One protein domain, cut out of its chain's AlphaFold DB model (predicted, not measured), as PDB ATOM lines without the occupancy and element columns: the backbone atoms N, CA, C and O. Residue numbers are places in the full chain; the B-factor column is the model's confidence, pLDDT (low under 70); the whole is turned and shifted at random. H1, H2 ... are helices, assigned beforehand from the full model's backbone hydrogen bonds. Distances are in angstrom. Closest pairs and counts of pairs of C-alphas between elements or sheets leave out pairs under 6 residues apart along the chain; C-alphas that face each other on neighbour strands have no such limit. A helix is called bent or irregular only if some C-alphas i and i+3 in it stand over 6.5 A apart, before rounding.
ATOM      1  N   ALA A  40     215.035 175.924 270.472       95.06
ATOM      2  CA  ALA A  40     214.616 177.285 270.795       95.06
ATOM      3  C   ALA A  40     215.817 178.192 271.083       95.06
ATOM      4  O   ALA A  40     215.913 179.308 270.573       95.06
ATOM      5  N   LYS A  41     216.778 177.683 271.856       95.19
ATOM      6  CA  LYS A  41     218.036 178.361 272.148       95.19
ATOM      7  C   LYS A  41     218.853 178.591 270.877       95.19
ATOM      8  O   LYS A  41     219.289 179.713 270.649       95.19
ATOM      9  N   ALA A  42     219.013 177.579 270.024       95.25
ATOM     10  CA  ALA A  42     219.748 177.709 268.766       95.25
ATOM     11  C   ALA A  42     219.126 178.763 267.832       95.25
ATOM     12  O   ALA A  42     219.851 179.522 267.188       95.25
ATOM     13  N   TYR A  43     217.792 178.851 267.789       94.75
ATOM     14  CA  TYR A  43     217.083 179.900 267.055       94.75
ATOM     15  C   TYR A  43     217.430 181.306 267.577       94.75
ATOM     16  O   TYR A  43     217.790 182.181 266.787       94.75
ATOM     17  N   LEU A  44     217.393 181.516 268.896       95.62
ATOM     18  CA  LEU A  44     217.744 182.802 269.513       95.62
ATOM     19  C   LEU A  44     219.231 183.148 269.347       95.62
ATOM     20  O   LEU A  44     219.578 184.297 269.074       95.62
ATOM     21  N   GLU A  45     220.121 182.162 269.439       95.00
ATOM     22  CA  GLU A  45     221.554 182.347 269.193       95.00
ATOM     23  C   GLU A  45     221.842 182.715 267.733       95.00
ATOM     24  O   GLU A  45     222.700 183.556 267.465       95.00
ATOM     25  N   ALA A  46     221.131 182.114 266.774       95.12
ATOM     26  CA  ALA A  46     221.224 182.496 265.367       95.12
ATOM     27  C   ALA A  46     220.767 183.947 265.161       95.12
ATOM     28  O   ALA A  46     221.501 184.729 264.562       95.12
ATOM     29  N   ARG A  47     219.623 184.332 265.743       95.00
ATOM     30  CA  ARG A  47     219.131 185.720 265.726       95.00
ATOM     31  C   ARG A  47     220.154 186.711 266.263       95.00
ATOM     32  O   ARG A  47     220.452 187.702 265.605       95.00
ATOM     33  N   SER A  48     220.701 186.446 267.447       94.50
ATOM     34  CA  SER A  48     221.654 187.349 268.101       94.50
ATOM     35  C   SER A  48     222.964 187.477 267.313       94.50
ATOM     36  O   SER A  48     223.500 188.578 267.154       94.50
ATOM     37  N   ARG A  49     223.457 186.367 266.748       96.06
ATOM     38  CA  ARG A  49     224.644 186.351 265.882       96.06
ATOM     39  C   ARG A  49     224.433 187.175 264.619       96.06
ATOM     40  O   ARG A  49     225.273 188.013 264.305       96.06
ATOM     41  N   ASP A  50     223.316 186.961 263.934       96.19
ATOM     42  CA  ASP A  50     222.988 187.688 262.710       96.19
ATOM     43  C   ASP A  50     222.811 189.179 262.996       96.19
ATOM     44  O   ASP A  50     223.322 190.009 262.252       96.19
ATOM     45  N   MET A  51     222.177 189.539 264.116       95.00
ATOM     46  CA  MET A  51     222.076 190.939 264.530       95.00
ATOM     47  C   MET A  51     223.452 191.569 264.769       95.00
ATOM     48  O   MET A  51     223.705 192.696 264.356       95.00
ATOM     49  N   THR A  52     224.366 190.836 265.401       95.44
ATOM     50  CA  THR A  52     225.731 191.320 265.645       95.44
ATOM     51  C   THR A  52     226.494 191.533 264.333       95.44
ATOM     52  O   THR A  52     227.175 192.546 264.177       95.44
ATOM     53  N   ASP A  53     226.352 190.619 263.366       95.88
ATOM     54  CA  ASP A  53     226.930 190.777 262.024       95.88
ATOM     55  C   ASP A  53     226.352 192.000 261.298       95.88
ATOM     56  O   ASP A  53     227.099 192.837 260.786       95.88
ATOM     57  N   PHE A  54     225.026 192.157 261.305       95.50
ATOM     58  CA  PHE A  54     224.356 193.288 260.662       95.50
ATOM     59  C   PHE A  54     224.720 194.626 261.304       95.50
ATOM     60  O   PHE A  54     224.968 195.587 260.576       95.50
ATOM     61  N   GLN A  55     224.808 194.691 262.634       95.31
ATOM     62  CA  GLN A  55     225.267 195.888 263.337       95.31
ATOM     63  C   GLN A  55     226.701 196.237 262.922       95.31
ATOM     64  O   GLN A  55     226.952 197.352 262.484       95.31
ATOM     65  N   SER A  56     227.617 195.262 262.942       96.50
ATOM     66  CA  SER A  56     229.007 195.469 262.515       96.50
ATOM     67  C   SER A  56     229.095 195.986 261.076       96.50
ATOM     68  O   SER A  56     229.823 196.933 260.781       96.50
ATOM     69  N   ARG A  57     228.319 195.414 260.153       96.62
ATOM     70  CA  ARG A  57     228.276 195.870 258.755       96.62
ATOM     71  C   ARG A  57     227.688 197.272 258.615       96.62
ATOM     72  O   ARG A  57     228.124 198.026 257.747       96.62
ATOM     73  N   PHE A  58     226.713 197.625 259.447       96.06
ATOM     74  CA  PHE A  58     226.129 198.960 259.468       96.06
ATOM     75  C   PHE A  58     227.114 200.010 259.985       96.06
ATOM     76  O   PHE A  58     227.285 201.037 259.325       96.06
ATOM     77  N   ASP A  59     227.804 199.713 261.088       94.94
ATOM     78  CA  ASP A  59     228.804 200.586 261.712       94.94
ATOM     79  C   ASP A  59     230.018 200.820 260.800       94.94
ATOM     80  O   ASP A  59     230.640 201.876 260.843       94.94
ATOM     81  N   ASN A  60     230.336 199.850 259.939       96.56
ATOM     82  CA  ASN A  60     231.409 199.940 258.945       96.56
ATOM     83  C   ASN A  60     230.936 200.451 257.566       96.56
ATOM     84  O   ASN A  60     231.607 200.203 256.565       96.56
ATOM     85  N   ASP A  61     229.772 201.109 257.485       95.06
ATOM     86  CA  ASP A  61     229.233 201.714 256.254       95.06
ATOM     87  C   ASP A  61     229.112 200.754 255.050       95.06
ATOM     88  O   ASP A  61     229.158 201.160 253.888       95.06
ATOM     89  N   VAL A  62     228.917 199.454 255.300       96.31
ATOM     90  CA  VAL A  62     228.866 198.441 254.230       96.31
ATOM     91  C   VAL A  62     227.568 198.540 253.417       96.31
ATOM     92  O   VAL A  62     227.559 198.267 252.212       96.31
ATOM     93  N   PHE A  63     226.455 198.914 254.052       95.19
ATOM     94  CA  PHE A  63     225.153 199.008 253.386       95.19
ATOM     95  C   PHE A  63     225.038 200.271 252.528       95.19
ATOM     96  O   PHE A  63     225.212 201.383 253.013       95.19
ATOM     97  N   GLN A  64     224.675 200.087 251.255       91.25
ATOM     98  CA  GLN A  64     224.518 201.178 250.285       91.25
ATOM     99  C   GLN A  64     223.134 201.842 250.331       91.25
ATOM    100  O   GLN A  64     222.969 202.955 249.845       91.25
ATOM    101  N   ASN A  65     222.122 201.152 250.861       91.94
ATOM    102  CA  ASN A  65     220.755 201.652 250.947       91.94
ATOM    103  C   ASN A  65     219.971 200.973 252.078       91.94
ATOM    104  O   ASN A  65     220.399 199.957 252.636       91.94
ATOM    105  N   LEU A  66     218.803 201.550 252.362       92.94
ATOM    106  CA  LEU A  66     217.855 201.090 253.368       92.94
ATOM    107  C   LEU A  66     217.444 199.630 253.176       92.94
ATOM    108  O   LEU A  66     217.455 198.869 254.133       92.94
ATOM    109  N   ASP A  67     217.118 199.229 251.946       91.94
ATOM    110  CA  ASP A  67     216.574 197.897 251.664       91.94
ATOM    111  C   ASP A  67     217.580 196.797 252.011       91.94
ATOM    112  O   ASP A  67     217.222 195.797 252.631       91.94
ATOM    113  N   ALA A  68     218.861 197.013 251.696       92.69
ATOM    114  CA  ALA A  68     219.933 196.088 252.050       92.69
ATOM    115  C   ALA A  68     220.160 195.999 253.569       92.69
ATOM    116  O   ALA A  68     220.456 194.916 254.079       92.69
ATOM    117  N   ALA A  69     220.020 197.118 254.285       93.25
ATOM    118  CA  ALA A  69     220.145 197.159 255.742       93.25
ATOM    119  C   ALA A  69     218.915 196.539 256.441       93.25
ATOM    120  O   ALA A  69     219.044 195.874 257.465       93.25
ATOM    121  N   ASN A  70     217.724 196.666 255.850       91.44
ATOM    122  CA  ASN A  70     216.461 196.209 256.433       91.44
ATOM    123  C   ASN A  70     216.237 194.686 256.335       91.44
ATOM    124  O   ASN A  70     215.321 194.155 256.961       91.44
ATOM    125  N   VAL A  71     217.071 193.952 255.586       92.31
ATOM    126  CA  VAL A  71     216.935 192.493 255.386       92.31
ATOM    127  C   VAL A  71     216.843 191.719 256.705       92.31
ATOM    128  O   VAL A  71     216.117 190.728 256.783       92.31
ATOM    129  N   ILE A  72     217.545 192.160 257.754       92.12
ATOM    130  CA  ILE A  72     217.493 191.501 259.066       92.12
ATOM    131  C   ILE A  72     216.101 191.588 259.708       92.12
ATOM    132  O   ILE A  72     215.642 190.596 260.276       92.12
ATOM    133  N   ASN A  73     215.405 192.721 259.554       88.81
ATOM    134  CA  ASN A  73     214.029 192.877 260.025       88.81
ATOM    135  C   ASN A  73     213.090 191.947 259.258       88.81
ATOM    136  O   ASN A  73     212.271 191.275 259.873       88.81
ATOM    137  N   LEU A  74     213.257 191.837 257.936       88.56
ATOM    138  CA  LEU A  74     212.440 190.943 257.106       88.56
ATOM    139  C   LEU A  74     212.647 189.472 257.481       88.56
ATOM    140  O   LEU A  74     211.691 188.712 257.619       88.56
ATOM    141  N   LYS A  75     213.904 189.072 257.705       90.94
ATOM    142  CA  LYS A  75     214.266 187.699 258.072       90.94
ATOM    143  C   LYS A  75     213.601 187.239 259.372       90.94
ATOM    144  O   LYS A  75     213.261 186.064 259.491       90.94
ATOM    145  N   TYR A  76     213.446 188.142 260.341       89.81
ATOM    146  CA  TYR A  76     212.922 187.829 261.673       89.81
ATOM    147  C   TYR A  76     211.583 188.492 261.992       89.81
ATOM    148  O   TYR A  76     211.175 188.491 263.153       89.81
ATOM    149  N   LYS A  77     210.880 188.996 260.972       84.88
ATOM    150  CA  LYS A  77     209.533 189.563 261.102       84.88
ATOM    151  C   LYS A  77     208.547 188.541 261.657       84.88
ATOM    152  O   LYS A  77     207.771 188.850 262.554       84.88
ATOM    153  N   THR A  78     208.595 187.317 261.134       85.81
ATOM    154  CA  THR A  78     207.719 186.230 261.571       85.81
ATOM    155  C   THR A  78     208.471 185.303 262.513       85.81
ATOM    156  O   THR A  78     209.516 184.745 262.167       85.81
ATOM    157  N   THR A  79     207.917 185.104 263.705       88.19
ATOM    158  CA  THR A  79     208.448 184.124 264.656       88.19
ATOM    159  C   THR A  79     208.033 182.712 264.218       88.19
ATOM    160  O   THR A  79     206.851 182.504 263.937       88.19
ATOM    161  N   PRO A  80     208.956 181.732 264.155       90.69
ATOM    162  CA  PRO A  80     208.628 180.362 263.770       90.69
ATOM    163  C   PRO A  80     207.533 179.755 264.664       90.69
ATOM    164  O   PRO A  80     207.651 179.844 265.891       90.69
ATOM    165  N   PRO A  81     206.500 179.102 264.100       90.88
ATOM    166  CA  PRO A  81     205.416 178.515 264.886       90.88
ATOM    167  C   PRO A  81     205.897 177.517 265.942       90.88
ATOM    168  O   PRO A  81     205.371 177.487 267.051       90.88
ATOM    169  N   GLU A  82     206.928 176.728 265.642       91.94
ATOM    170  CA  GLU A  82     207.477 175.733 266.565       91.94
ATOM    171  C   GLU A  82     208.114 176.391 267.792       91.94
ATOM    172  O   GLU A  82     207.990 175.883 268.907       91.94
ATOM    173  N   TYR A  83     208.746 177.553 267.596       93.06
ATOM    174  CA  TYR A  83     209.283 178.361 268.684       93.06
ATOM    175  C   TYR A  83     208.165 178.896 269.581       93.06
ATOM    176  O   TYR A  83     208.236 178.762 270.804       93.06
ATOM    177  N   VAL A  84     207.107 179.445 268.971       90.69
ATOM    178  CA  VAL A  84     205.934 179.963 269.691       90.69
ATOM    179  C   VAL A  84     205.275 178.855 270.513       90.69
ATOM    180  O   VAL A  84     205.031 179.028 271.706       90.69
ATOM    181  N   LEU A  85     205.038 177.690 269.907       90.94
ATOM    182  CA  LEU A  85     204.449 176.540 270.593       90.94
ATOM    183  C   LEU A  85     205.315 176.075 271.761       90.94
ATOM    184  O   LEU A  85     204.794 175.834 272.848       90.94
ATOM    185  N   TYR A  86     206.633 176.014 271.576       92.94
ATOM    186  CA  TYR A  86     207.543 175.663 272.657       92.94
ATOM    187  C   TYR A  86     207.510 176.679 273.812       92.94
ATOM    188  O   TYR A  86     207.450 176.265 274.973       92.94
ATOM    189  N   ARG A  87     207.487 177.991 273.528       91.88
ATOM    190  CA  ARG A  87     207.329 179.043 274.552       91.88
ATOM    191  C   ARG A  87     206.033 178.858 275.351       91.88
ATOM    192  O   ARG A  87     206.064 178.908 276.583       91.88
ATOM    193  N   LEU A  88     204.922 178.570 274.674       90.19
ATOM    194  CA  LEU A  88     203.620 178.326 275.308       90.19
ATOM    195  C   LEU A  88     203.607 177.042 276.149       90.19
ATOM    196  O   LEU A  88     203.128 177.045 277.287       90.19
ATOM    197  N   ASP A  89     204.153 175.948 275.622       92.31
ATOM    198  CA  ASP A  89     204.235 174.674 276.335       92.31
ATOM    199  C   ASP A  89     205.134 174.774 277.571       92.31
ATOM    200  O   ASP A  89     204.817 174.191 278.612       92.31
ATOM    201  N   LEU A  90     206.213 175.560 277.498       93.50
ATOM    202  CA  LEU A  90     207.084 175.838 278.634       93.50
ATOM    203  C   LEU A  90     206.350 176.615 279.734       93.50
ATOM    204  O   LEU A  90     206.376 176.190 280.892       93.50
ATOM    205  N   ALA A  91     205.647 177.697 279.384       92.12
ATOM    206  CA  ALA A  91     204.833 178.464 280.331       92.12
ATOM    207  C   ALA A  91     203.773 177.574 281.009       92.12
ATOM    208  O   ALA A  91     203.683 177.507 282.239       92.12
ATOM    209  N   LYS A  92     203.044 176.782 280.215       91.56
ATOM    210  CA  LYS A  92     202.055 175.811 280.706       91.56
ATOM    211  C   LYS A  92     202.676 174.755 281.623       91.56
ATOM    212  O   LYS A  92     202.075 174.364 282.629       91.56
ATOM    213  N   ALA A  93     203.871 174.266 281.295       92.00
ATOM    214  CA  ALA A  93     204.581 173.294 282.115       92.00
ATOM    215  C   ALA A  93     205.011 173.890 283.462       92.00
ATOM    216  O   ALA A  93     204.913 173.195 284.477       92.00
ATOM    217  N   ILE A  94     205.439 175.155 283.496       93.56
ATOM    218  CA  ILE A  94     205.789 175.871 284.731       93.56
ATOM    219  C   ILE A  94     204.566 175.976 285.642       93.56
ATOM    220  O   ILE A  94     204.614 175.525 286.790       93.56
ATOM    221  N   GLU A  95     203.437 176.456 285.119       90.31
ATOM    222  CA  GLU A  95     202.190 176.545 285.883       90.31
ATOM    223  C   GLU A  95     201.739 175.175 286.416       90.31
ATOM    224  O   GLU A  95     201.414 175.021 287.599       90.31
ATOM    225  N   GLY A  96     201.773 174.145 285.564       90.81
ATOM    226  CA  GLY A  96     201.375 172.782 285.921       90.81
ATOM    227  C   GLY A  96     202.290 172.102 286.947       90.81
ATOM    228  O   GLY A  96     201.863 171.170 287.636       90.81
ATOM    229  N   ASN A  97     203.538 172.559 287.084       92.44
ATOM    230  CA  ASN A  97     204.526 172.006 288.014       92.44
ATOM    231  C   ASN A  97     204.831 172.928 289.205       92.44
ATOM    232  O   ASN A  97     205.732 172.610 289.977       92.44
ATOM    233  N   ALA A  98     204.033 173.974 289.451       86.38
ATOM    234  CA  ALA A  98     204.231 174.927 290.552       86.38
ATOM    235  C   ALA A  98     204.371 174.289 291.955       86.38
ATOM    236  O   ALA A  98     204.939 174.883 292.865       86.38
ATOM    237  N   LYS A  99     203.867 173.062 292.153       88.19
ATOM    238  CA  LYS A  99     203.965 172.302 293.417       88.19
ATOM    239  C   LYS A  99     205.101 171.267 293.453       88.19
ATOM    240  O   LYS A  99     205.175 170.496 294.405       88.19
ATOM    241  N   LYS A 100     205.938 171.181 292.413       90.31
ATOM    242  CA  LYS A 100     207.018 170.187 292.259       90.31
ATOM    243  C   LYS A 100     208.367 170.906 292.108       90.31
ATOM    244  O   LYS A 100     208.773 171.156 290.974       90.31
ATOM    245  N   PRO A 101     209.066 171.211 293.218       85.50
ATOM    246  CA  PRO A 101     210.196 172.145 293.224       85.50
ATOM    247  C   PRO A 101     211.311 171.803 292.230       85.50
ATOM    248  O   PRO A 101     211.737 172.663 291.473       85.50
ATOM    249  N   GLU A 102     211.732 170.538 292.164       83.81
ATOM    250  CA  GLU A 102     212.848 170.120 291.301       83.81
ATOM    251  C   GLU A 102     212.535 170.254 289.804       83.81
ATOM    252  O   GLU A 102     213.375 170.685 289.017       83.81
ATOM    253  N   LYS A 103     211.306 169.911 289.395       88.38
ATOM    254  CA  LYS A 103     210.872 170.057 287.996       88.38
ATOM    255  C   LYS A 103     210.620 171.516 287.643       88.38
ATOM    256  O   LYS A 103     210.929 171.931 286.533       88.38
ATOM    257  N   LEU A 104     210.061 172.271 288.586       91.50
ATOM    258  CA  LEU A 104     209.804 173.694 288.428       91.50
ATOM    259  C   LEU A 104     211.106 174.462 288.192       91.50
ATOM    260  O   LEU A 104     211.185 175.228 287.241       91.50
ATOM    261  N   ASP A 105     212.135 174.207 289.000       92.00
ATOM    262  CA  ASP A 105     213.419 174.903 288.897       92.00
ATOM    263  C   ASP A 105     214.093 174.703 287.526       92.00
ATOM    264  O   ASP A 105     214.576 175.659 286.918       92.00
ATOM    265  N   ALA A 106     214.071 173.481 286.986       92.50
ATOM    266  CA  ALA A 106     214.613 173.204 285.656       92.50
ATOM    267  C   ALA A 106     213.854 173.951 284.542       92.50
ATOM    268  O   ALA A 106     214.481 174.535 283.657       92.50
ATOM    269  N   LEU A 107     212.518 173.966 284.594       94.31
ATOM    270  CA  LEU A 107     211.681 174.673 283.616       94.31
ATOM    271  C   LEU A 107     211.855 176.194 283.720       94.31
ATOM    272  O   LEU A 107     212.017 176.874 282.711       94.31
ATOM    273  N   CYS A 108     211.906 176.725 284.940       94.81
ATOM    274  CA  CYS A 108     212.135 178.143 285.191       94.81
ATOM    275  C   CYS A 108     213.500 178.612 284.682       94.81
ATOM    276  O   CYS A 108     213.597 179.698 284.115       94.81
ATOM    277  N   ARG A 109     214.553 177.794 284.814       94.69
ATOM    278  CA  ARG A 109     215.864 178.102 284.222       94.69
ATOM    279  C   ARG A 109     215.810 178.198 282.697       94.69
ATOM    280  O   ARG A 109     216.444 179.089 282.141       94.69
ATOM    281  N   GLN A 110     215.052 177.324 282.033       95.06
ATOM    282  CA  GLN A 110     214.855 177.405 280.582       95.06
ATOM    283  C   GLN A 110     214.110 178.683 280.194       95.06
ATOM    284  O   GLN A 110     214.552 179.396 279.300       95.06
ATOM    285  N   PHE A 111     213.025 178.998 280.905       94.00
ATOM    286  CA  PHE A 111     212.208 180.174 280.625       94.00
ATOM    287  C   PHE A 111     213.009 181.466 280.783       94.00
ATOM    288  O   PHE A 111     213.051 182.267 279.861       94.00
ATOM    289  N   VAL A 112     213.727 181.622 281.900       93.12
ATOM    290  CA  VAL A 112     214.570 182.803 282.153       93.12
ATOM    291  C   VAL A 112     215.672 182.952 281.101       93.12
ATOM    292  O   VAL A 112     215.992 184.069 280.707       93.12
ATOM    293  N   ALA A 113     216.259 181.848 280.632       93.38
ATOM    294  CA  ALA A 113     217.281 181.905 279.589       93.38
ATOM    295  C   ALA A 113     216.718 182.396 278.245       93.38
ATOM    296  O   ALA A 113     217.390 183.144 277.541       93.38
ATOM    297  N   ILE A 114     215.500 181.976 277.895       94.25
ATOM    298  CA  ILE A 114     214.825 182.398 276.665       94.25
ATOM    299  C   ILE A 114     214.388 183.856 276.759       94.25
ATOM    300  O   ILE A 114     214.745 184.638 275.884       94.25
ATOM    301  N   ASP A 115     213.700 184.211 277.843       91.69
ATOM    302  CA  ASP A 115     213.218 185.564 278.122       91.69
ATOM    303  C   ASP A 115     214.360 186.591 278.041       91.69
ATOM    304  O   ASP A 115     214.273 187.596 277.335       91.69
ATOM    305  N   ALA A 116     215.498 186.293 278.675       91.06
ATOM    306  CA  ALA A 116     216.671 187.157 278.614       91.06
ATOM    307  C   ALA A 116     217.231 187.310 277.188       91.06
ATOM    308  O   ALA A 116     217.651 188.403 276.807       91.06
ATOM    309  N   ALA A 117     217.245 186.235 276.394       93.06
ATOM    310  CA  ALA A 117     217.748 186.270 275.022       93.06
ATOM    311  C   ALA A 117     216.802 187.018 274.065       93.06
ATOM    312  O   ALA A 117     217.272 187.742 273.186       93.06
ATOM    313  N   GLU A 118     215.485 186.886 274.241       91.69
ATOM    314  CA  GLU A 118     214.489 187.664 273.497       91.69
ATOM    315  C   GLU A 118     214.615 189.156 273.809       91.69
ATOM    316  O   GLU A 118     214.665 189.964 272.883       91.69
ATOM    317  N   LYS A 119     214.758 189.519 275.090       88.50
ATOM    318  CA  LYS A 119     214.957 190.910 275.530       88.50
ATOM    319  C   LYS A 119     216.238 191.527 274.985       88.50
ATOM    320  O   LYS A 119     216.213 192.653 274.493       88.50
ATOM    321  N   ASP A 120     217.350 190.792 275.044       90.69
ATOM    322  CA  ASP A 120     218.626 191.237 274.474       90.69
ATOM    323  C   ASP A 120     218.499 191.501 272.967       90.69
ATOM    324  O   ASP A 120     218.918 192.552 272.478       90.69
ATOM    325  N   TYR A 121     217.861 190.588 272.230       91.25
ATOM    326  CA  TYR A 121     217.623 190.782 270.802       91.25
ATOM    327  C   TYR A 121     216.685 191.968 270.527       91.25
ATOM    328  O   TYR A 121     216.989 192.781 269.657       91.25
ATOM    329  N   ALA A 122     215.579 192.091 271.268       88.44
ATOM    330  CA  ALA A 122     214.606 193.172 271.116       88.44
ATOM    331  C   ALA A 122     215.248 194.553 271.333       88.44
ATOM    332  O   ALA A 122     215.031 195.472 270.544       88.44
ATOM    333  N   ALA A 123     216.108 194.686 272.347       88.38
ATOM    334  CA  ALA A 123     216.858 195.914 272.586       88.38
ATOM    335  C   ALA A 123     217.830 196.230 271.434       88.38
ATOM    336  O   ALA A 123     217.894 197.372 270.973       88.38
ATOM    337  N   LYS A 124     218.557 195.222 270.934       91.62
ATOM    338  CA  LYS A 124     219.504 195.386 269.820       91.62
ATOM    339  C   LYS A 124     218.813 195.779 268.519       91.62
ATOM    340  O   LYS A 124     219.266 196.714 267.865       91.62
ATOM    341  N   ILE A 125     217.725 195.102 268.149       91.19
ATOM    342  CA  ILE A 125     217.011 195.400 266.901       91.19
ATOM    343  C   ILE A 125     216.323 196.769 266.967       91.19
ATOM    344  O   ILE A 125     216.316 197.488 265.973       91.19
ATOM    345  N   ALA A 126     215.820 197.184 268.136       89.25
ATOM    346  CA  ALA A 126     215.264 198.523 268.319       89.25
ATOM    347  C   ALA A 126     216.327 199.611 268.093       89.25
ATOM    348  O   ALA A 126     216.119 200.506 267.276       89.25
ATOM    349  N   ALA A 127     217.491 199.493 268.742       92.12
ATOM    350  CA  ALA A 127     218.598 200.431 268.551       92.12
ATOM    351  C   ALA A 127     219.112 200.435 267.100       92.12
ATOM    352  O   ALA A 127     219.373 201.492 266.528       92.12
ATOM    353  N   TYR A 128     219.216 199.259 266.478       94.25
ATOM    354  CA  TYR A 128     219.588 199.134 265.071       94.25
ATOM    355  C   TYR A 128     218.612 199.875 264.149       94.25
ATOM    356  O   TYR A 128     219.041 200.625 263.274       94.25
ATOM    357  N   ASN A 129     217.306 199.707 264.369       93.06
ATOM    358  CA  ASN A 129     216.263 200.331 263.557       93.06
ATOM    359  C   ASN A 129     216.248 201.852 263.690       93.06
ATOM    360  O   ASN A 129     216.022 202.541 262.700       93.06
ATOM    361  N   GLU A 130     216.548 202.379 264.875       93.31
ATOM    362  CA  GLU A 130     216.733 203.817 265.079       93.31
ATOM    363  C   GLU A 130     217.904 204.365 264.262       93.31
ATOM    364  O   GLU A 130     217.737 205.331 263.519       93.31
ATOM    365  N   ASN A 131     219.066 203.711 264.334       94.56
ATOM    366  CA  ASN A 131     220.249 204.129 263.582       94.56
ATOM    367  C   ASN A 131     220.012 204.046 262.066       94.56
ATOM    368  O   ASN A 131     220.405 204.928 261.299       94.56
ATOM    369  N   LEU A 132     219.351 202.979 261.620       94.12
ATOM    370  CA  LEU A 132     218.996 202.762 260.223       94.12
ATOM    371  C   LEU A 132     218.021 203.832 259.717       94.12
ATOM    372  O   LEU A 132     218.214 204.353 258.616       94.12
ATOM    373  N   ALA A 133     217.030 204.200 260.527       93.81
ATOM    374  CA  ALA A 133     216.103 205.283 260.235       93.81
ATOM    375  C   ALA A 133     216.821 206.633 260.106       93.81
ATOM    376  O   ALA A 133     216.639 207.325 259.105       93.81
ATOM    377  N   GLU A 134     217.678 206.979 261.073       93.50
ATOM    378  CA  GLU A 134     218.455 208.224 261.072       93.50
ATOM    379  C   GLU A 134     219.357 208.341 259.836       93.50
ATOM    380  O   GLU A 134     219.458 209.406 259.226       93.50
ATOM    381  N   LYS A 135     219.983 207.233 259.432       94.69
ATOM    382  CA  LYS A 135     220.918 207.210 258.307       94.69
ATOM    383  C   LYS A 135     220.237 207.264 256.943       94.69
ATOM    384  O   LYS A 135     220.762 207.897 256.027       94.69
ATOM    385  N   PHE A 136     219.126 206.550 256.772       94.75
ATOM    386  CA  PHE A 136     218.592 206.258 255.441       94.75
ATOM    387  C   PHE A 136     217.211 206.839 255.145       94.75
ATOM    388  O   PHE A 136     216.818 206.801 253.979       94.75
ATOM    389  N   ILE A 137     216.467 207.345 256.135       94.12
ATOM    390  CA  ILE A 137     215.102 207.847 255.922       94.12
ATOM    391  C   ILE A 137     215.063 209.372 256.105       94.12
ATOM    392  O   ILE A 137     214.997 209.868 257.232       94.12
TER     393      ILE A 137
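Overview. This is residues 40 to 137 of the 245 residues of an uncharacterized protein of Desulfovibrio desulfuricans (UniProt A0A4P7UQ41). One long helix, H4, runs nearly the length of a rod; H1 and H2 pack with its later part as an up-and-down bundle, each running against the one before, and H3 folds along its first part. The 98 printed residues hold H1 to H4 and no named strand: all helix, loose, radius of gyration of the C-alphas 17.0 A, spans 55 by 21 by 20 A.

Along the chain. Find C-alpha 40 at (214.616, 177.285, 270.795); there H1, residues 40 to 59, begins and runs 28.8 A. Next come H2, residues 66 to 75, 14.6 A, irregular with C-alphas 69 and 72 7.1 A apart, and H3, residues 81 to 96, 22.2 A. H4, residues 101 to 136, runs 51.6 A to C-alpha 136 at (218.592, 206.258, 255.441).

Arrangement. H1 touches residues 114 to 128 of H4, closest at C-alphas 48 and 121, 5.9 A. Hairpin H3 and H4 has a steep tilt of 40 degrees. O i to N i+4 pairs within hydrogen-bond range are 4 of 6 in H2, 31 of 32 in H4.

Size, cuts and confidence. The farthest C-alphas, 64 and 99, are 55.8 A apart. The printed part has no cut.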